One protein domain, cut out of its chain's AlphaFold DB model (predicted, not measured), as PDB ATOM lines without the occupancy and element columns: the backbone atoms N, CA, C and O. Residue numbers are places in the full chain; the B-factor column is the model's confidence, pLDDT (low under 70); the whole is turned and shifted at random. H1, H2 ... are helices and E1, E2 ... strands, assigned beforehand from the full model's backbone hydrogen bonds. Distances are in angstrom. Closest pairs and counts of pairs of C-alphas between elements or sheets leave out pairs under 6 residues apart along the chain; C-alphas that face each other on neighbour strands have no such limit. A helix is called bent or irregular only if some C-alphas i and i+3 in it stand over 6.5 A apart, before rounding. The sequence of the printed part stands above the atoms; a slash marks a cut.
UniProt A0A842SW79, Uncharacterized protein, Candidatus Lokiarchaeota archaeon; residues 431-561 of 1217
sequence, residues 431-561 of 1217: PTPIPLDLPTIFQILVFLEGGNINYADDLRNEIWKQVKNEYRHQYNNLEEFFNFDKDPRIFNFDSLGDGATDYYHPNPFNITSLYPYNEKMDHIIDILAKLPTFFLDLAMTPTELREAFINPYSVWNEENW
ATOM      1  N   PRO A 431     -26.200  46.599  34.350       86.12
ATOM      2  CA  PRO A 431     -26.322  46.371  32.911       86.12
ATOM      3  C   PRO A 431     -26.338  44.872  32.612       86.12
ATOM      4  O   PRO A 431     -25.424  44.158  33.030       86.12
ATOM      5  N   THR A 432     -27.361  44.423  31.893       81.56
ATOM      6  CA  THR A 432     -27.597  43.011  31.597       81.56
ATOM      7  C   THR A 432     -27.787  42.848  30.093       81.56
ATOM      8  O   THR A 432     -28.810  43.297  29.573       81.56
ATOM      9  N   PRO A 433     -26.834  42.218  29.387       78.94
ATOM     10  CA  PRO A 433     -27.008  41.884  27.981       78.94
ATOM     11  C   PRO A 433     -28.248  41.000  27.800       78.94
ATOM     12  O   PRO A 433     -28.474  40.073  28.578       78.94
ATOM     13  N   ILE A 434     -29.054  41.281  26.776       80.25
ATOM     14  CA  ILE A 434     -30.201  40.448  26.399       80.25
ATOM     15  C   ILE A 434     -29.866  39.789  25.062       80.25
ATOM     16  O   ILE A 434     -29.573  40.514  24.111       80.25
ATOM     17  N   PRO A 435     -29.921  38.447  24.949       75.38
ATOM     18  CA  PRO A 435     -29.432  37.722  23.780       75.38
ATOM     19  C   PRO A 435     -30.404  37.775  22.585       75.38
ATOM     20  O   PRO A 435     -30.701  36.759  21.961       75.38
ATOM     21  N   LEU A 436     -30.973  38.945  22.288       78.00
ATOM     22  CA  LEU A 436     -31.981  39.126  21.250       78.00
ATOM     23  C   LEU A 436     -31.768  40.442  20.509       78.00
ATOM     24  O   LEU A 436     -31.815  41.521  21.098       78.00
ATOM     25  N   ASP A 437     -31.624  40.351  19.189       84.38
ATOM     26  CA  ASP A 437     -31.580  41.525  18.330       84.38
ATOM     27  C   ASP A 437     -32.991  42.071  18.021       84.38
ATOM     28  O   ASP A 437     -34.027  41.404  18.167       84.38
ATOM     29  N   LEU A 438     -33.042  43.330  17.583       87.56
ATOM     30  CA  LEU A 438     -34.298  44.005  17.257       87.56
ATOM     31  C   LEU A 438     -35.114  43.270  16.166       87.56
ATOM     32  O   LEU A 438     -36.329  43.136  16.332       87.56
ATOM     33  N   PRO A 439     -34.522  42.780  15.052       88.81
ATOM     34  CA  PRO A 439     -35.232  41.950  14.074       88.81
ATOM     35  C   PRO A 439     -35.939  40.732  14.679       88.81
ATOM     36  O   PRO A 439     -37.109  40.501  14.362       88.81
ATOM     37  N   THR A 440     -35.261  39.984  15.550       86.06
ATOM     38  CA  THR A 440     -35.808  38.776  16.178       86.06
ATOM     39  C   THR A 440     -36.967  39.121  17.105       86.06
ATOM     40  O   THR A 440     -38.028  38.498  17.025       86.06
ATOM     41  N   ILE A 441     -36.835  40.175  17.915       87.31
ATOM     42  CA  ILE A 441     -37.912  40.612  18.814       87.31
ATOM     43  C   ILE A 441     -39.164  41.055  18.046       87.31
ATOM     44  O   ILE A 441     -40.278  40.742  18.463       87.31
ATOM     45  N   PHE A 442     -39.020  41.712  16.891       89.62
ATOM     46  CA  PHE A 442     -40.165  42.058  16.041       89.62
ATOM     47  C   PHE A 442     -40.908  40.820  15.518       89.62
ATOM     48  O   PHE A 442     -42.137  40.824  15.453       89.62
ATOM     49  N   GLN A 443     -40.181  39.761  15.155       86.25
ATOM     50  CA  GLN A 443     -40.782  38.498  14.722       86.25
ATOM     51  C   GLN A 443     -41.529  37.802  15.867       86.25
ATOM     52  O   GLN A 443     -42.658  37.352  15.664       86.25
ATOM     53  N   ILE A 444     -40.930  37.765  17.064       84.06
ATOM     54  CA  ILE A 444     -41.539  37.201  18.279       84.06
ATOM     55  C   ILE A 444     -42.818  37.963  18.639       84.06
ATOM     56  O   ILE A 444     -43.864  37.340  18.809       84.06
ATOM     57  N   LEU A 445     -42.754  39.297  18.687       87.69
ATOM     58  CA  LEU A 445     -43.896  40.160  18.995       87.69
ATOM     59  C   LEU A 445     -45.053  39.904  18.026       87.69
ATOM     60  O   LEU A 445     -46.160  39.603  18.456       87.69
ATOM     61  N   VAL A 446     -44.807  39.966  16.711       86.88
ATOM     62  CA  VAL A 446     -45.870  39.756  15.711       86.88
ATOM     63  C   VAL A 446     -46.469  38.353  15.823       86.88
ATOM     64  O   VAL A 446     -47.678  38.202  15.673       86.88
ATOM     65  N   PHE A 447     -45.657  37.331  16.099       84.44
ATOM     66  CA  PHE A 447     -46.139  35.961  16.260       84.44
ATOM     67  C   PHE A 447     -47.020  35.781  17.506       84.44
ATOM     68  O   PHE A 447     -48.104  35.205  17.403       84.44
ATOM     69  N   LEU A 448     -46.574  36.273  18.666       84.06
ATOM     70  CA  LEU A 448     -47.285  36.112  19.938       84.06
ATOM     71  C   LEU A 448     -48.588  36.912  19.991       84.06
ATOM     72  O   LEU A 448     -49.578  36.419  20.525       84.06
ATOM     73  N   GLU A 449     -48.621  38.083  19.357       84.94
ATOM     74  CA  GLU A 449     -49.833  38.902  19.229       84.94
ATOM     75  C   GLU A 449     -50.777  38.420  18.102       84.94
ATOM     76  O   GLU A 449     -51.754  39.087  17.764       84.94
ATOM     77  N   GLY A 450     -50.509  37.255  17.493       80.12
ATOM     78  CA  GLY A 450     -51.392  36.619  16.504       80.12
ATOM     79  C   GLY A 450     -51.321  37.194  15.082       80.12
ATOM     80  O   GLY A 450     -52.162  36.860  14.243       80.12
ATOM     81  N   GLY A 451     -50.324  38.031  14.796       84.88
ATOM     82  CA  GLY A 451     -50.062  38.615  13.486       84.88
ATOM     83  C   GLY A 451     -49.307  37.692  12.520       84.88
ATOM     84  O   GLY A 451     -48.881  36.579  12.835       84.88
ATOM     85  N   ASN A 452     -49.121  38.160  11.286       86.94
ATOM     86  CA  ASN A 452     -48.401  37.421  10.249       86.94
ATOM     87  C   ASN A 452     -46.904  37.766  10.254       86.94
ATOM     88  O   ASN A 452     -46.499  38.813   9.746       86.94
ATOM     89  N   ILE A 453     -46.081  36.841  10.760       86.00
ATOM     90  CA  ILE A 453     -44.621  36.989  10.923       86.00
ATOM     91  C   ILE A 453     -43.886  37.431   9.646       86.00
ATOM     92  O   ILE A 453     -42.889  38.143   9.726       86.00
ATOM     93  N   ASN A 454     -44.404  37.089   8.457       87.81
ATOM     94  CA  ASN A 454     -43.797  37.480   7.178       87.81
ATOM     95  C   ASN A 454     -43.804  39.002   6.944       87.81
ATOM     96  O   ASN A 454     -43.051  39.482   6.104       87.81
ATOM     97  N   TYR A 455     -44.640  39.750   7.674       88.31
ATOM     98  CA  TYR A 455     -44.734  41.211   7.610       88.31
ATOM     99  C   TYR A 455     -44.033  41.914   8.788       88.31
ATOM    100  O   TYR A 455     -44.125  43.136   8.908       88.31
ATOM    101  N   ALA A 456     -43.305  41.190   9.649       86.62
ATOM    102  CA  ALA A 456     -42.582  41.785  10.780       86.62
ATOM    103  C   ALA A 456     -41.500  42.785  10.324       86.62
ATOM    104  O   ALA A 456     -41.388  43.885  10.873       86.62
ATOM    105  N   ASP A 457     -40.756  42.459   9.261       87.81
ATOM    106  CA  ASP A 457     -39.782  43.378   8.659       87.81
ATOM    107  C   ASP A 457     -40.458  44.598   8.013       87.81
ATOM    108  O   ASP A 457     -39.933  45.713   8.090       87.81
ATOM    109  N   ASP A 458     -41.633  44.418   7.402       89.25
ATOM    110  CA  ASP A 458     -42.407  45.513   6.810       89.25
ATOM    111  C   ASP A 458     -42.928  46.473   7.886       89.25
ATOM    112  O   ASP A 458     -42.845  47.692   7.713       89.25
ATOM    113  N   LEU A 459     -43.374  45.944   9.033       89.50
ATOM    114  CA  LEU A 459     -43.714  46.733  10.216       89.50
ATOM    115  C   LEU A 459     -42.517  47.537  10.715       89.50
ATOM    116  O   LEU A 459     -42.626  48.755  10.866       89.50
ATOM    117  N   ARG A 460     -41.359  46.895  10.894       92.38
ATOM    118  CA  ARG A 460     -40.123  47.571  11.304       92.38
ATOM    119  C   ARG A 460     -39.753  48.711  10.343       92.38
ATOM    120  O   ARG A 460     -39.451  49.828  10.772       92.38
ATOM    121  N   ASN A 461     -39.806  48.451   9.036       91.38
ATOM    122  CA  ASN A 461     -39.445  49.415   7.996       91.38
ATOM    123  C   ASN A 461     -40.415  50.605   7.928       91.38
ATOM    124  O   ASN A 461     -39.974  51.753   7.800       91.38
ATOM    125  N   GLU A 462     -41.726  50.363   8.023       90.75
ATOM    126  CA  GLU A 462     -42.716  51.443   8.032       90.75
ATOM    127  C   GLU A 462     -42.648  52.266   9.323       90.75
ATOM    128  O   GLU A 462     -42.706  53.494   9.233       90.75
ATOM    129  N   ILE A 463     -42.414  51.652  10.493       92.00
ATOM    130  CA  ILE A 463     -42.154  52.390  11.742       92.00
ATOM    131  C   ILE A 463     -40.952  53.311  11.560       92.00
ATOM    132  O   ILE A 463     -41.073  54.518  11.772       92.00
ATOM    133  N   TRP A 464     -39.812  52.788  11.096       93.44
ATOM    134  CA  TRP A 464     -38.610  53.604  10.924       93.44
ATOM    135  C   TRP A 464     -38.822  54.767   9.950       93.44
ATOM    136  O   TRP A 464     -38.382  55.892  10.192       93.44
ATOM    137  N   LYS A 465     -39.549  54.533   8.857       92.19
ATOM    138  CA  LYS A 465     -39.909  55.577   7.893       92.19
ATOM    139  C   LYS A 465     -40.753  56.683   8.530       92.19
ATOM    140  O   LYS A 465     -40.501  57.853   8.236       92.19
ATOM    141  N   GLN A 466     -41.721  56.348   9.388       92.00
ATOM    142  CA  GLN A 466     -42.514  57.355  10.101       92.00
ATOM    143  C   GLN A 466     -41.694  58.068  11.184       92.00
ATOM    144  O   GLN A 466     -41.704  59.296  11.227       92.00
ATOM    145  N   VAL A 467     -40.901  57.340  11.977       91.25
ATOM    146  CA  VAL A 467     -39.995  57.916  12.987       91.25
ATOM    147  C   VAL A 467     -39.033  58.916  12.345       91.25
ATOM    148  O   VAL A 467     -38.916  60.049  12.803       91.25
ATOM    149  N   LYS A 468     -38.416  58.555  11.216       91.25
ATOM    150  CA  LYS A 468     -37.525  59.443  10.460       91.25
ATOM    151  C   LYS A 468     -38.241  60.676   9.903       91.25
ATOM    152  O   LYS A 468     -37.598  61.706   9.697       91.25
ATOM    153  N   ASN A 469     -39.540  60.592   9.626       90.56
ATOM    154  CA  ASN A 469     -40.327  61.720   9.132       90.56
ATOM    155  C   ASN A 469     -40.742  62.682  10.250       90.56
ATOM    156  O   ASN A 469     -40.576  63.889  10.061       90.56
ATOM    157  N   GLU A 470     -41.233  62.162  11.376       90.81
ATOM    158  CA  GLU A 470     -41.770  62.946  12.498       90.81
ATOM    159  C   GLU A 470     -40.671  63.441  13.451       90.81
ATOM    160  O   GLU A 470     -40.655  64.605  13.852       90.81
ATOM    161  N   TYR A 471     -39.682  62.595  13.752       89.69
ATOM    162  CA  TYR A 471     -38.591  62.869  14.694       89.69
ATOM    163  C   TYR A 471     -37.254  63.096  13.973       89.69
ATOM    164  O   TYR A 471     -36.209  62.566  14.356       89.69
ATOM    165  N   ARG A 472     -37.271  63.902  12.902       81.94
ATOM    166  CA  ARG A 472     -36.070  64.216  12.106       81.94
ATOM    167  C   ARG A 472     -34.920  64.702  12.987       81.94
ATOM    168  O   ARG A 472     -35.072  65.679  13.715       81.94
ATOM    169  N   HIS A 473     -33.759  64.067  12.830       84.06
ATOM    170  CA  HIS A 473     -32.519  64.366  13.556       84.06
ATOM    171  C   HIS A 473     -32.552  64.091  15.070       84.06
ATOM    172  O   HIS A 473     -31.625  64.512  15.754       84.06
ATOM    173  N   GLN A 474     -33.581  63.412  15.594       89.31
ATOM    174  CA  GLN A 474     -33.593  62.969  16.996       89.31
ATOM    175  C   GLN A 474     -32.998  61.570  17.180       89.31
ATOM    176  O   GLN A 474     -32.449  61.310  18.238       89.31
ATOM    177  N   TYR A 475     -33.098  60.711  16.161       89.50
ATOM    178  CA  TYR A 475     -32.630  59.323  16.186       89.50
ATOM    179  C   TYR A 475     -31.894  58.998  14.883       89.50
ATOM    180  O   TYR A 475     -32.313  59.444  13.804       89.50
ATOM    181  N   ASN A 476     -30.808  58.233  14.964       88.56
ATOM    182  CA  ASN A 476     -29.998  57.828  13.815       88.56
ATOM    183  C   ASN A 476     -30.505  56.533  13.174       88.56
ATOM    184  O   ASN A 476     -30.458  56.398  11.947       88.56
ATOM    185  N   ASN A 477     -31.013  55.608  13.988       91.19
ATOM    186  CA  ASN A 477     -31.574  54.327  13.572       91.19
ATOM    187  C   ASN A 477     -32.771  53.939  14.467       91.19
ATOM    188  O   ASN A 477     -33.176  54.694  15.354       91.19
ATOM    189  N   LEU A 478     -33.378  52.785  14.180       91.44
ATOM    190  CA  LEU A 478     -34.521  52.286  14.944       91.44
ATOM    191  C   LEU A 478     -34.109  51.656  16.286       91.44
ATOM    192  O   LEU A 478     -34.910  51.648  17.212       91.44
ATOM    193  N   GLU A 479     -32.874  51.173  16.406       91.00
ATOM    194  CA  GLU A 479     -32.334  50.633  17.660       91.00
ATOM    195  C   GLU A 479     -32.236  51.726  18.728       91.00
ATOM    196  O   GLU A 479     -32.794  51.559  19.802       91.00
ATOM    197  N   GLU A 480     -31.685  52.897  18.391       91.44
ATOM    198  CA  GLU A 480     -31.646  54.094  19.249       91.44
ATOM    199  C   GLU A 480     -33.058  54.601  19.589       91.44
ATOM    200  O   GLU A 480     -33.285  55.196  20.637       91.44
ATOM    201  N   PHE A 481     -34.043  54.372  18.711       92.44
ATOM    202  CA  PHE A 481     -35.435  54.710  19.014       92.44
ATOM    203  C   PHE A 481     -36.032  53.783  20.081       92.44
ATOM    204  O   PHE A 481     -36.843  54.245  20.871       92.44
ATOM    205  N   PHE A 482     -35.652  52.507  20.132       92.62
ATOM    206  CA  PHE A 482     -36.158  51.549  21.124       92.62
ATOM    207  C   PHE A 482     -35.161  51.238  22.251       92.62
ATOM    208  O   PHE A 482     -35.421  50.336  23.036       92.62
ATOM    209  N   ASN A 483     -34.049  51.975  22.346       90.38
ATOM    210  CA  ASN A 483     -32.959  51.769  23.308       90.38
ATOM    211  C   ASN A 483     -32.233  50.413  23.199       90.38
ATOM    212  O   ASN A 483     -31.687  49.928  24.184       90.38
ATOM    213  N   PHE A 484     -32.206  49.812  22.009       89.56
ATOM    214  CA  PHE A 484     -31.444  48.586  21.717       89.56
ATOM    215  C   PHE A 484     -29.944  48.847  21.503       89.56
ATOM    216  O   PHE A 484     -29.170  47.914  21.338       89.56
ATOM    217  N   ASP A 485     -29.521  50.113  21.489       85.94
ATOM    218  CA  ASP A 485     -28.120  50.533  21.383       85.94
ATOM    219  C   ASP A 485     -27.356  50.458  22.720       85.94
ATOM    220  O   ASP A 485     -26.171  50.796  22.775       85.94
ATOM    221  N   LYS A 486     -28.030  50.058  23.807       87.19
ATOM    222  CA  LYS A 486     -27.469  49.929  25.157       87.19
ATOM    223  C   LYS A 486     -28.031  48.693  25.849       87.19
ATOM    224  O   LYS A 486     -29.201  48.364  25.669       87.19
ATOM    225  N   ASP A 487     -27.237  48.108  26.738       87.25
ATOM    226  CA  ASP A 487     -27.721  47.052  27.625       87.25
ATOM    227  C   ASP A 487     -28.779  47.606  28.601       87.25
ATOM    228  O   ASP A 487     -28.534  48.643  29.247       87.25
ATOM    229  N   PRO A 488     -29.938  46.936  28.753       89.69
ATOM    230  CA  PRO A 488     -30.913  47.301  29.766       89.69
ATOM    231  C   PRO A 488     -30.326  47.116  31.163       89.69
ATOM    232  O   PRO A 488     -29.401  46.333  31.376       89.69
ATOM    233  N   ARG A 489     -30.852  47.859  32.138       91.06
ATOM    234  CA  ARG A 489     -30.369  47.783  33.521       91.06
ATOM    235  C   ARG A 489     -31.400  47.116  34.414       91.06
ATOM    236  O   ARG A 489     -32.517  47.620  34.526       91.06
ATOM    237  N   ILE A 490     -31.005  46.021  35.052       89.69
ATOM    238  CA  ILE A 490     -31.887  45.147  35.825       89.69
ATOM    239  C   ILE A 490     -31.444  45.133  37.288       89.69
ATOM    240  O   ILE A 490     -30.257  45.051  37.604       89.69
ATOM    241  N   PHE A 491     -32.404  45.279  38.195       90.75
ATOM    242  CA  PHE A 491     -32.207  45.052  39.621       90.75
ATOM    243  C   PHE A 491     -32.351  43.560  39.899       90.75
ATOM    244  O   PHE A 491     -33.431  42.999  39.692       90.75
ATOM    245  N   ASN A 492     -31.263  42.963  40.371       88.31
ATOM    246  CA  ASN A 492     -31.177  41.553  40.722       88.31
ATOM    247  C   ASN A 492     -31.423  41.423  42.224       88.31
ATOM    248  O   ASN A 492     -30.687  42.018  43.019       88.31
ATOM    249  N   PHE A 493     -32.474  40.697  42.588       89.88
ATOM    250  CA  PHE A 493     -32.782  40.341  43.962       89.88
ATOM    251  C   PHE A 493     -32.527  38.855  44.160       89.88
ATOM    252  O   PHE A 493     -32.998  38.031  43.383       89.88
ATOM    253  N   ASP A 494     -31.806  38.558  45.223       88.81
ATOM    254  CA  ASP A 494     -31.713  37.229  45.803       88.81
ATOM    255  C   ASP A 494     -32.603  37.268  47.047       88.81
ATOM    256  O   ASP A 494     -32.273  37.920  48.047       88.81
ATOM    257  N   SER A 495     -33.809  36.708  46.937       87.50
ATOM    258  CA  SER A 495     -34.815  36.777  48.000       87.50
ATOM    259  C   SER A 495     -34.430  35.929  49.209       87.50
ATOM    260  O   SER A 495     -34.777  36.306  50.335       87.50
ATOM    261  N   LEU A 496     -33.717  34.821  48.990       82.56
ATOM    262  CA  LEU A 496     -33.406  33.818  50.010       82.56
ATOM    263  C   LEU A 496     -32.056  34.064  50.699       82.56
ATOM    264  O   LEU A 496     -31.904  33.742  51.879       82.56
ATOM    265  N   GLY A 497     -31.126  34.726  50.016       77.44
ATOM    266  CA  GLY A 497     -29.758  34.957  50.468       77.44
ATOM    267  C   GLY A 497     -28.819  33.781  50.199       77.44
ATOM    268  O   GLY A 497     -27.790  33.681  50.867       77.44
ATOM    269  N   ASP A 498     -29.176  32.875  49.287       71.44
ATOM    270  CA  ASP A 498     -28.398  31.671  48.961       71.44
ATOM    271  C   ASP A 498     -27.368  31.898  47.838       71.44
ATOM    272  O   ASP A 498     -26.575  31.007  47.528       71.44
ATOM    273  N   GLY A 499     -27.326  33.113  47.282       68.50
ATOM    274  CA  GLY A 499     -26.437  33.501  46.194       68.50
ATOM    275  C   GLY A 499     -27.083  33.428  44.811       68.50
ATOM    276  O   GLY A 499     -26.497  33.953  43.859       68.50
ATOM    277  N   ALA A 500     -28.284  32.857  44.679       72.62
ATOM    278  CA  ALA A 500     -29.012  32.799  43.420       72.62
ATOM    279  C   ALA A 500     -29.974  33.989  43.280       72.62
ATOM    280  O   ALA A 500     -30.757  34.320  44.165       72.62
ATOM    281  N   THR A 501     -29.942  34.661  42.126       79.44
ATOM    282  CA  THR A 501     -30.928  35.712  41.828       79.44
ATOM    283  C   THR A 501     -32.236  35.078  41.357       79.44
ATOM    284  O   THR A 501     -32.284  34.475  40.282       79.44
ATOM    285  N   ASP A 502     -33.311  35.272  42.114       82.12
ATOM    286  CA  ASP A 502     -34.628  34.679  41.862       82.12
ATOM    287  C   ASP A 502     -35.685  35.702  41.409       82.12
ATOM    288  O   ASP A 502     -36.648  35.345  40.721       82.12
ATOM    289  N   TYR A 503     -35.487  36.991  41.700       88.19
ATOM    290  CA  TYR A 503     -36.372  38.062  41.250       88.19
ATOM    291  C   TYR A 503     -35.632  39.180  40.506       88.19
ATOM    292  O   TYR A 503     -34.602  39.701  40.934       88.19
ATOM    293  N   TYR A 504     -36.228  39.614  39.391       88.88
ATOM    294  CA  TYR A 504     -35.657  40.599  38.474       88.88
ATOM    295  C   TYR A 504     -36.621  41.761  38.252       88.88
ATOM    296  O   TYR A 504     -37.806  41.564  37.957       88.88
ATOM    297  N   HIS A 505     -36.107  42.988  38.322       90.38
ATOM    298  CA  HIS A 505     -36.873  44.187  37.989       90.38
ATOM    299  C   HIS A 505     -36.108  45.101  37.022       90.38
ATOM    300  O   HIS A 505     -35.081  45.652  37.417       90.38
ATOM    301  N   PRO A 506     -36.603  45.335  35.791       90.50
ATOM    302  CA  PRO A 506     -37.710  44.635  35.122       90.50
ATOM    303  C   PRO A 506     -37.374  43.154  34.861       90.50
ATOM    304  O   PRO A 506     -36.205  42.802  34.775       90.50
ATOM    305  N   ASN A 507     -38.385  42.286  34.734       88.31
ATOM    306  CA  ASN A 507     -38.166  40.840  34.583       88.31
ATOM    307  C   ASN A 507     -37.845  40.465  33.118       88.31
ATOM    308  O   ASN A 507     -38.763  40.544  32.290       88.31
ATOM    309  N   PRO A 508     -36.609  40.027  32.793       83.62
ATOM    310  CA  PRO A 508     -36.211  39.668  31.432       83.62
ATOM    311  C   PRO A 508     -36.752  38.301  30.982       83.62
ATOM    312  O   PRO A 508     -36.798  38.030  29.786       83.62
ATOM    313  N   PHE A 509     -37.210  37.454  31.907       82.31
ATOM    314  CA  PHE A 509     -37.762  36.129  31.606       82.31
ATOM    315  C   PHE A 509     -39.253  36.166  31.254       82.31
ATOM    316  O   PHE A 509     -39.807  35.192  30.746       82.31
ATOM    317  N   ASN A 510     -39.923  37.302  31.471       84.38
ATOM    318  CA  ASN A 510     -41.264  37.517  30.947       84.38
ATOM    319  C   ASN A 510     -41.175  38.015  29.498       84.38
ATOM    320  O   ASN A 510     -40.751  39.140  29.241       84.38
ATOM    321  N   ILE A 511     -41.647  37.199  28.552       82.12
ATOM    322  CA  ILE A 511     -41.546  37.475  27.113       82.12
ATOM    323  C   ILE A 511     -42.180  38.813  26.699       82.12
ATOM    324  O   ILE A 511     -41.676  39.486  25.805       82.12
ATOM    325  N   THR A 512     -43.241  39.246  27.388       85.25
ATOM    326  CA  THR A 512     -43.908  40.532  27.112       85.25
ATOM    327  C   THR A 512     -43.082  41.734  27.571       85.25
ATOM    328  O   THR A 512     -43.226  42.828  27.022       85.25
ATOM    329  N   SER A 513     -42.185  41.548  28.543       88.00
ATOM    330  CA  SER A 513     -41.217  42.567  28.953       88.00
ATOM    331  C   SER A 513     -40.119  42.763  27.906       88.00
ATOM    332  O   SER A 513     -39.479  43.805  27.889       88.00
ATOM    333  N   LEU A 514     -39.891  41.801  27.007       87.56
ATOM    334  CA  LEU A 514     -38.860  41.905  25.967       87.56
ATOM    335  C   LEU A 514     -39.312  42.725  24.751       87.56
ATOM    336  O   LEU A 514     -38.495  43.040  23.886       87.56
ATOM    337  N   TYR A 515     -40.596  43.090  24.670       90.75
ATOM    338  CA  TYR A 515     -41.125  43.880  23.560       90.75
ATOM    339  C   TYR A 515     -40.486  45.275  23.497       90.75
ATOM    340  O   TYR A 515     -40.280  45.891  24.550       90.75
ATOM    341  N   PRO A 516     -40.199  45.817  22.293       91.38
ATOM    342  CA  PRO A 516     -39.580  47.130  22.159       91.38
ATOM    343  C   PRO A 516     -40.501  48.207  22.728       91.38
ATOM    344  O   PRO A 516     -41.709  48.167  22.505       91.38
ATOM    345  N   TYR A 517     -39.937  49.199  23.416       92.50
ATOM    346  CA  TYR A 517     -40.724  50.239  24.074       92.50
ATOM    347  C   TYR A 517     -40.295  51.644  23.661       92.50
ATOM    348  O   TYR A 517     -39.110  51.971  23.655       92.50
ATOM    349  N   ASN A 518     -41.273  52.501  23.359       91.69
ATOM    350  CA  ASN A 518     -41.072  53.947  23.308       91.69
ATOM    351  C   ASN A 518     -42.405  54.681  23.530       91.69
ATOM    352  O   ASN A 518     -43.368  54.452  22.799       91.69
ATOM    353  N   GLU A 519     -42.451  55.637  24.462       89.25
ATOM    354  CA  GLU A 519     -43.643  56.466  24.732       89.25
ATOM    355  C   GLU A 519     -44.169  57.224  23.492       89.25
ATOM    356  O   GLU A 519     -45.359  57.510  23.371       89.25
ATOM    357  N   LYS A 520     -43.295  57.524  22.522       91.44
ATOM    358  CA  LYS A 520     -43.629  58.200  21.257       91.44
ATOM    359  C   LYS A 520     -44.320  57.279  20.252       91.44
ATOM    360  O   LYS A 520     -44.844  57.765  19.244       91.44
ATOM    361  N   MET A 521     -44.329  55.968  20.492       91.75
ATOM    362  CA  MET A 521     -44.902  54.989  19.572       91.75
ATOM    363  C   MET A 521     -46.419  55.160  19.418       91.75
ATOM    364  O   MET A 521     -46.949  54.928  18.335       91.75
ATOM    365  N   ASP A 522     -47.099  55.699  20.432       88.88
ATOM    366  CA  ASP A 522     -48.523  56.040  20.374       88.88
ATOM    367  C   ASP A 522     -48.873  56.934  19.175       88.88
ATOM    368  O   ASP A 522     -49.817  56.671  18.422       88.88
ATOM    369  N   HIS A 523     -48.058  57.968  18.953       89.94
ATOM    370  CA  HIS A 523     -48.230  58.903  17.849       89.94
ATOM    371  C   HIS A 523     -47.913  58.262  16.492       89.94
ATOM    372  O   HIS A 523     -48.588  58.529  15.495       89.94
ATOM    373  N   ILE A 524     -46.899  57.395  16.451       91.19
ATOM    374  CA  ILE A 524     -46.518  56.660  15.242       91.19
ATOM    375  C   ILE A 524     -47.623  55.674  14.844       91.19
ATOM    376  O   ILE A 524     -47.990  55.618  13.669       91.19
ATOM    377  N   ILE A 525     -48.220  54.969  15.807       89.19
ATOM    378  CA  ILE A 525     -49.348  54.059  15.579       89.19
ATOM    379  C   ILE A 525     -50.559  54.824  15.031       89.19
ATOM    380  O   ILE A 525     -51.174  54.361  14.073       89.19
ATOM    381  N   ASP A 526     -50.864  56.024  15.536       88.88
ATOM    382  CA  ASP A 526     -51.952  56.861  15.001       88.88
ATOM    383  C   ASP A 526     -51.731  57.277  13.531       88.88
ATOM    384  O   ASP A 526     -52.688  57.471  12.768       88.88
ATOM    385  N   ILE A 527     -50.473  57.436  13.107       88.56
ATOM    386  CA  ILE A 527     -50.116  57.700  11.705       88.56
ATOM    387  C   ILE A 527     -50.265  56.424  10.877       88.56
ATOM    388  O   ILE A 527     -50.897  56.463   9.818       88.56
ATOM    389  N   LEU A 528     -49.734  55.302  11.367       86.94
ATOM    390  CA  LEU A 528     -49.834  54.001  10.710       86.94
ATOM    391  C   LEU A 528     -51.294  53.581  10.534       86.94
ATOM    392  O   LEU A 528     -51.653  53.090   9.468       86.94
ATOM    393  N   ALA A 529     -52.166  53.830  11.516       85.94
ATOM    394  CA  ALA A 529     -53.590  53.479  11.485       85.94
ATOM    395  C   ALA A 529     -54.356  54.115  10.305       85.94
ATOM    396  O   ALA A 529     -55.447  53.665   9.947       85.94
ATOM    397  N   LYS A 530     -53.783  55.133   9.647       86.25
ATOM    398  CA  LYS A 530     -54.314  55.732   8.408       86.25
ATOM    399  C   LYS A 530     -54.003  54.904   7.151       86.25
ATOM    400  O   LYS A 530     -54.468  55.268   6.070       86.25
ATOM    401  N   LEU A 531     -53.250  53.807   7.276       83.56
ATOM    402  CA  LEU A 531     -52.896  52.844   6.228       83.56
ATOM    403  C   LEU A 531     -53.660  51.516   6.440       83.56
ATOM    404  O   LEU A 531     -53.077  50.525   6.872       83.56
ATOM    405  N   PRO A 532     -54.968  51.450   6.133       74.44
ATOM    406  CA  PRO A 532     -55.803  50.292   6.468       74.44
ATOM    407  C   PRO A 532     -55.395  48.986   5.769       74.44
ATOM    408  O   PRO A 532     -55.690  47.914   6.282       74.44
ATOM    409  N   THR A 533     -54.713  49.050   4.621       78.06
ATOM    410  CA  THR A 533     -54.195  47.854   3.933       78.06
ATOM    411  C   THR A 533     -53.051  47.197   4.701       78.06
ATOM    412  O   THR A 533     -52.986  45.980   4.751       78.06
ATOM    413  N   PHE A 534     -52.204  47.993   5.359       82.19
ATOM    414  CA  PHE A 534     -51.043  47.501   6.102       82.19
ATOM    415  C   PHE A 534     -51.451  46.647   7.315       82.19
ATOM    416  O   PHE A 534     -50.924  45.559   7.509       82.19
ATOM    417  N   PHE A 535     -52.457  47.084   8.081       83.06
ATOM    418  CA  PHE A 535     -52.987  46.311   9.215       83.06
ATOM    419  C   PHE A 535     -53.709  45.029   8.787       83.06
ATOM    420  O   PHE A 535     -53.710  44.044   9.521       83.06
ATOM    421  N   LEU A 536     -54.305  45.028   7.590       80.38
ATOM    422  CA  LEU A 536     -54.955  43.843   7.035       80.38
ATOM    423  C   LEU A 536     -53.932  42.751   6.686       80.38
ATOM    424  O   LEU A 536     -54.209  41.574   6.899       80.38
ATOM    425  N   ASP A 537     -52.761  43.154   6.186       83.31
ATOM    426  CA  ASP A 537     -51.653  42.260   5.843       83.31
ATOM    427  C   ASP A 537     -50.891  41.782   7.096       83.31
ATOM    428  O   ASP A 537     -50.563  40.597   7.206       83.31
ATOM    429  N   LEU A 538     -50.686  42.675   8.074       84.75
ATOM    430  CA  LEU A 538     -50.064  42.372   9.368       84.75
ATOM    431  C   LEU A 538     -50.931  41.457  10.253       84.75
ATOM    432  O   LEU A 538     -50.394  40.763  11.111       84.75
ATOM    433  N   ALA A 539     -52.249  41.434  10.024       87.62
ATOM    434  CA  ALA A 539     -53.240  40.703  10.818       87.62
ATOM    435  C   ALA A 539     -53.271  41.096  12.310       87.62
ATOM    436  O   ALA A 539     -53.615  40.282  13.157       87.62
ATOM    437  N   MET A 540     -52.962  42.360  12.611       86.81
ATOM    438  CA  MET A 540     -53.044  42.950  13.952       86.81
ATOM    439  C   MET A 540     -53.921  44.203  13.918       86.81
ATOM    440  O   MET A 540     -54.144  44.799  12.862       86.81
ATOM    441  N   THR A 541     -54.405  44.643  15.072       87.56
ATOM    442  CA  THR A 541     -55.130  45.902  15.253       87.56
ATOM    443  C   THR A 541     -54.204  47.009  15.777       87.56
ATOM    444  O   THR A 541     -53.182  46.736  16.407       87.56
ATOM    445  N   PRO A 542     -54.547  48.298  15.572       85.69
ATOM    446  CA  PRO A 542     -53.807  49.402  16.187       85.69
ATOM    447  C   PRO A 542     -53.764  49.342  17.721       85.69
ATOM    448  O   PRO A 542     -52.819  49.850  18.315       85.69
ATOM    449  N   THR A 543     -54.778  48.746  18.360       86.44
ATOM    450  CA  THR A 543     -54.827  48.584  19.820       86.44
ATOM    451  C   THR A 543     -53.829  47.528  20.294       86.44
ATOM    452  O   THR A 543     -53.074  47.814  21.211       86.44
ATOM    453  N   GLU A 544     -53.758  46.373  19.628       85.75
ATOM    454  CA  GLU A 544     -52.789  45.308  19.950       85.75
ATOM    455  C   GLU A 544     -51.341  45.798  19.772       85.75
ATOM    456  O   GLU A 544     -50.508  45.615  20.654       85.75
ATOM    457  N   LEU A 545     -51.041  46.542  18.695       86.38
ATOM    458  CA  LEU A 545     -49.718  47.174  18.548       86.38
ATOM    459  C   LEU A 545     -49.421  48.183  19.665       86.38
ATOM    460  O   LEU A 545     -48.279  48.306  20.103       86.38
ATOM    461  N   ARG A 546     -50.427  48.933  20.119       88.50
ATOM    462  CA  ARG A 546     -50.258  49.912  21.199       88.50
ATOM    463  C   ARG A 546     -49.954  49.224  22.527       88.50
ATOM    464  O   ARG A 546     -49.055  49.666  23.233       88.50
ATOM    465  N   GLU A 547     -50.667  48.148  22.839       85.38
ATOM    466  CA  GLU A 547     -50.423  47.339  24.036       85.38
ATOM    467  C   GLU A 547     -49.023  46.706  24.010       85.38
ATOM    468  O   GLU A 547     -48.329  46.736  25.026       85.38
ATOM    469  N   ALA A 548     -48.552  46.255  22.841       85.62
ATOM    470  CA  ALA A 548     -47.227  45.659  22.699       85.62
ATOM    471  C   ALA A 548     -46.067  46.669  22.859       85.62
ATOM    472  O   ALA A 548     -45.119  46.403  23.594       85.62
ATOM    473  N   PHE A 549     -46.133  47.840  22.209       89.75
ATOM    474  CA  PHE A 549     -45.018  48.807  22.191       89.75
ATOM    475  C   PHE A 549     -45.017  49.837  23.337       89.75
ATOM    476  O   PHE A 549     -44.075  50.624  23.465       89.75
ATOM    477  N   ILE A 550     -46.079  49.885  24.148       86.25
ATOM    478  CA  ILE A 550     -46.221  50.827  25.277       86.25
ATOM    479  C   ILE A 550     -46.393  50.056  26.591       86.25
ATOM    480  O   ILE A 550     -46.900  50.581  27.578       86.25
ATOM    481  N   ASN A 551     -45.937  48.802  26.631       88.00
ATOM    482  CA  ASN A 551     -45.852  48.041  27.868       88.00
ATOM    483  C   ASN A 551     -44.866  48.735  28.834       88.00
ATOM    484  O   ASN A 551     -43.655  48.697  28.593       88.00
ATOM    485  N   PRO A 552     -45.334  49.345  29.943       88.75
ATOM    486  CA  PRO A 552     -44.456  50.082  30.846       88.75
ATOM    487  C   PRO A 552     -43.465  49.168  31.572       88.75
ATOM    488  O   PRO A 552     -42.471  49.673  32.078       88.75
ATOM    489  N   TYR A 553     -43.707  47.851  31.605       90.00
ATOM    490  CA  TYR A 553     -42.835  46.846  32.219       90.00
ATOM    491  C   TYR A 553     -41.726  46.344  31.288       90.00
ATOM    492  O   TYR A 553     -40.955  45.472  31.681       90.00
ATOM    493  N   SER A 554     -41.637  46.882  30.067       91.56
ATOM    494  CA  SER A 554     -40.588  46.504  29.125       91.56
ATOM    495  C   SER A 554     -39.192  46.717  29.718       91.56
ATOM    496  O   SER A 554     -38.926  47.741  30.361       91.56
ATOM    497  N   VAL A 555     -38.281  45.777  29.461       91.75
ATOM    498  CA  VAL A 555     -36.856  45.912  29.787       91.75
ATOM    499  C   VAL A 555     -36.210  47.051  29.005       91.75
ATOM    500  O   VAL A 555     -35.187  47.559  29.438       91.75
ATOM    501  N   TRP A 556     -36.814  47.503  27.904       92.19
ATOM    502  CA  TRP A 556     -36.314  48.593  27.058       92.19
ATOM    503  C   TRP A 556     -36.846  49.978  27.465       92.19
ATOM    504  O   TRP A 556     -36.520  50.995  26.844       92.19
ATOM    505  N   ASN A 557     -37.668  50.043  28.516       93.06
ATOM    506  CA  ASN A 557     -38.111  51.298  29.110       93.06
ATOM    507  C   ASN A 557     -37.041  51.848  30.070       93.06
ATOM    508  O   ASN A 557     -36.870  51.323  31.171       93.06
ATOM    509  N   GLU A 558     -36.376  52.948  29.695       91.38
ATOM    510  CA  GLU A 558     -35.318  53.567  30.517       91.38
ATOM    511  C   GLU A 558     -35.796  53.988  31.924       91.38
ATOM    512  O   GLU A 558     -34.982  54.113  32.838       91.38
ATOM    513  N   GLU A 559     -37.101  54.194  32.143       91.88
ATOM    514  CA  GLU A 559     -37.628  54.503  33.480       91.88
ATOM    515  C   GLU A 559     -37.552  53.307  34.444       91.88
ATOM    516  O   GLU A 559     -37.453  53.524  35.648       91.88
ATOM    517  N   ASN A 560     -37.515  52.068  33.937       92.25
ATOM    518  CA  ASN A 560     -37.335  50.859  34.754       92.25
ATOM    519  C   ASN A 560     -35.863  50.607  35.122       92.25
ATOM    520  O   ASN A 560     -35.576  49.850  36.043       92.25
ATOM    521  N   TRP A 561     -34.919  51.252  34.430       93.12
ATOM    522  CA  TRP A 561     -33.476  51.077  34.649       93.12
ATOM    523  C   TRP A 561     -32.960  51.763  35.909       93.12
ATOM    524  O   TRP A 561     -31.796  51.586  36.284       93.12
TER     525      TRP A 561
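This is residues 431 to 561 of the 1217 residues of an uncharacterized protein of Candidatus Lokiarchaeota archaeon (UniProt A0A842SW79). What shape do these coordinates make? At one end, helices H1, H2, H5, H6 and H7 form a cluster in which H1, H5 and H6 pack on the long helix H2 and H7 packs on H5. At the other end the hairpin of strands E1 and E2 makes an arm whose loop, residues 495 to 502, sticks out; the short helix H8 sits at the start of E1. What is it built of? The 131 printed residues hold eight named helices and two named strands, in the order H1 H2 H3 E1 E2 H4 H5 H6 H7 H8, the strands forming one antiparallel sheet of order E1 - E2; the class is mostly helix. Is it compact? It is compact by its radius of gyration of the C-alphas, 15.7 A, yet elongated in outline, with spans of 54 by 33 by 21 A.

How do the first helices meet? H1, residues 438 to 448, touches residues 453 to 460 alone of H2, residues 453 to 470, with the C-alphas of Gln 443 and Ala 456 closest at 5.4 A. Their lines stand at a steep tilt of 58 degrees, opposite ways. H3, residues 478 to 482, is close to H2 but not clearly touching: their closest C-alphas, those of Trp 464 and Leu 478, are 5.9 A apart. How do the strands pair? E1, residues 489 to 494, and E2, residues 503 to 505, form an antiparallel hairpin with 156 degrees between their directions. N 491 and O 505, at 2.8 A, and N 493 and O 503, at 2.9 A, are within hydrogen-bond range. What follows E2? H4, residues 511 to 514, is close to H1 but not clearly touching, the C-alphas of Ile 441 and Leu 514 being closest at 7.3 A. H5, residues 521 to 528, touches residues 463 to 467 alone of H2, about perpendicular at 79 degrees, closest at the C-alphas of Gln 466 and Ile 524, 6.6 A. H6, residues 532 to 538, touches residues 453 to 459 alone of H2 at a steep tilt of 44 degrees, opposite ways, closest at the C-alphas of Tyr 455 and Leu 538, 5.7 A. Where do the last helices stand, and how are the helix backbones formed? H7, residues 542 to 549, touches H5 at a shallow tilt of 34 degrees, only just short of steep, opposite ways, closest at the C-alphas of Asp 522 and Arg 546, 6.4 A. H8, residues 558 to 561, touches no helix, but the C-alphas of Arg 489 in E1 and Trp 561 are 4.7 A apart, the closest of the two elements. Every O i to N i+4 pair is within hydrogen-bond range in H1, H3, H5, H6 and H7, and 12 of 14 are in H2, while H4 and H8 are too short for such a pair.

Where does the first helix begin and the last one end? H1 begins at C-alpha 438, (-34.298, 44.005, 17.257), and H8 ends at C-alpha 561, (-33.476, 51.077, 34.649). How long are the elements? From first to last C-alpha H1 spans 15.4 A, H2 26.2 A, E1 16.2 A, H5 and H6 10.2 A each and H7 10.7 A; the shorter H3, E2, H4 and H8 span 6.4, 7.0, 5.3 and 5.2 A. H2 is irregular, with C-alphas 454 and 457 standing 7.3 A apart.

How far does it reach? The two C-alphas farthest apart are those of Asp 498 and Thr 533, at 54.4 A, while the first and last printed C-alphas, of Pro 431 and Trp 561, are 8.7 A apart. Are there cuts or long links? The printed part has no cut and no long link. Where is confidence low? The mean pLDDT of the printed part is 87.1, and one residue, 499, is under 70.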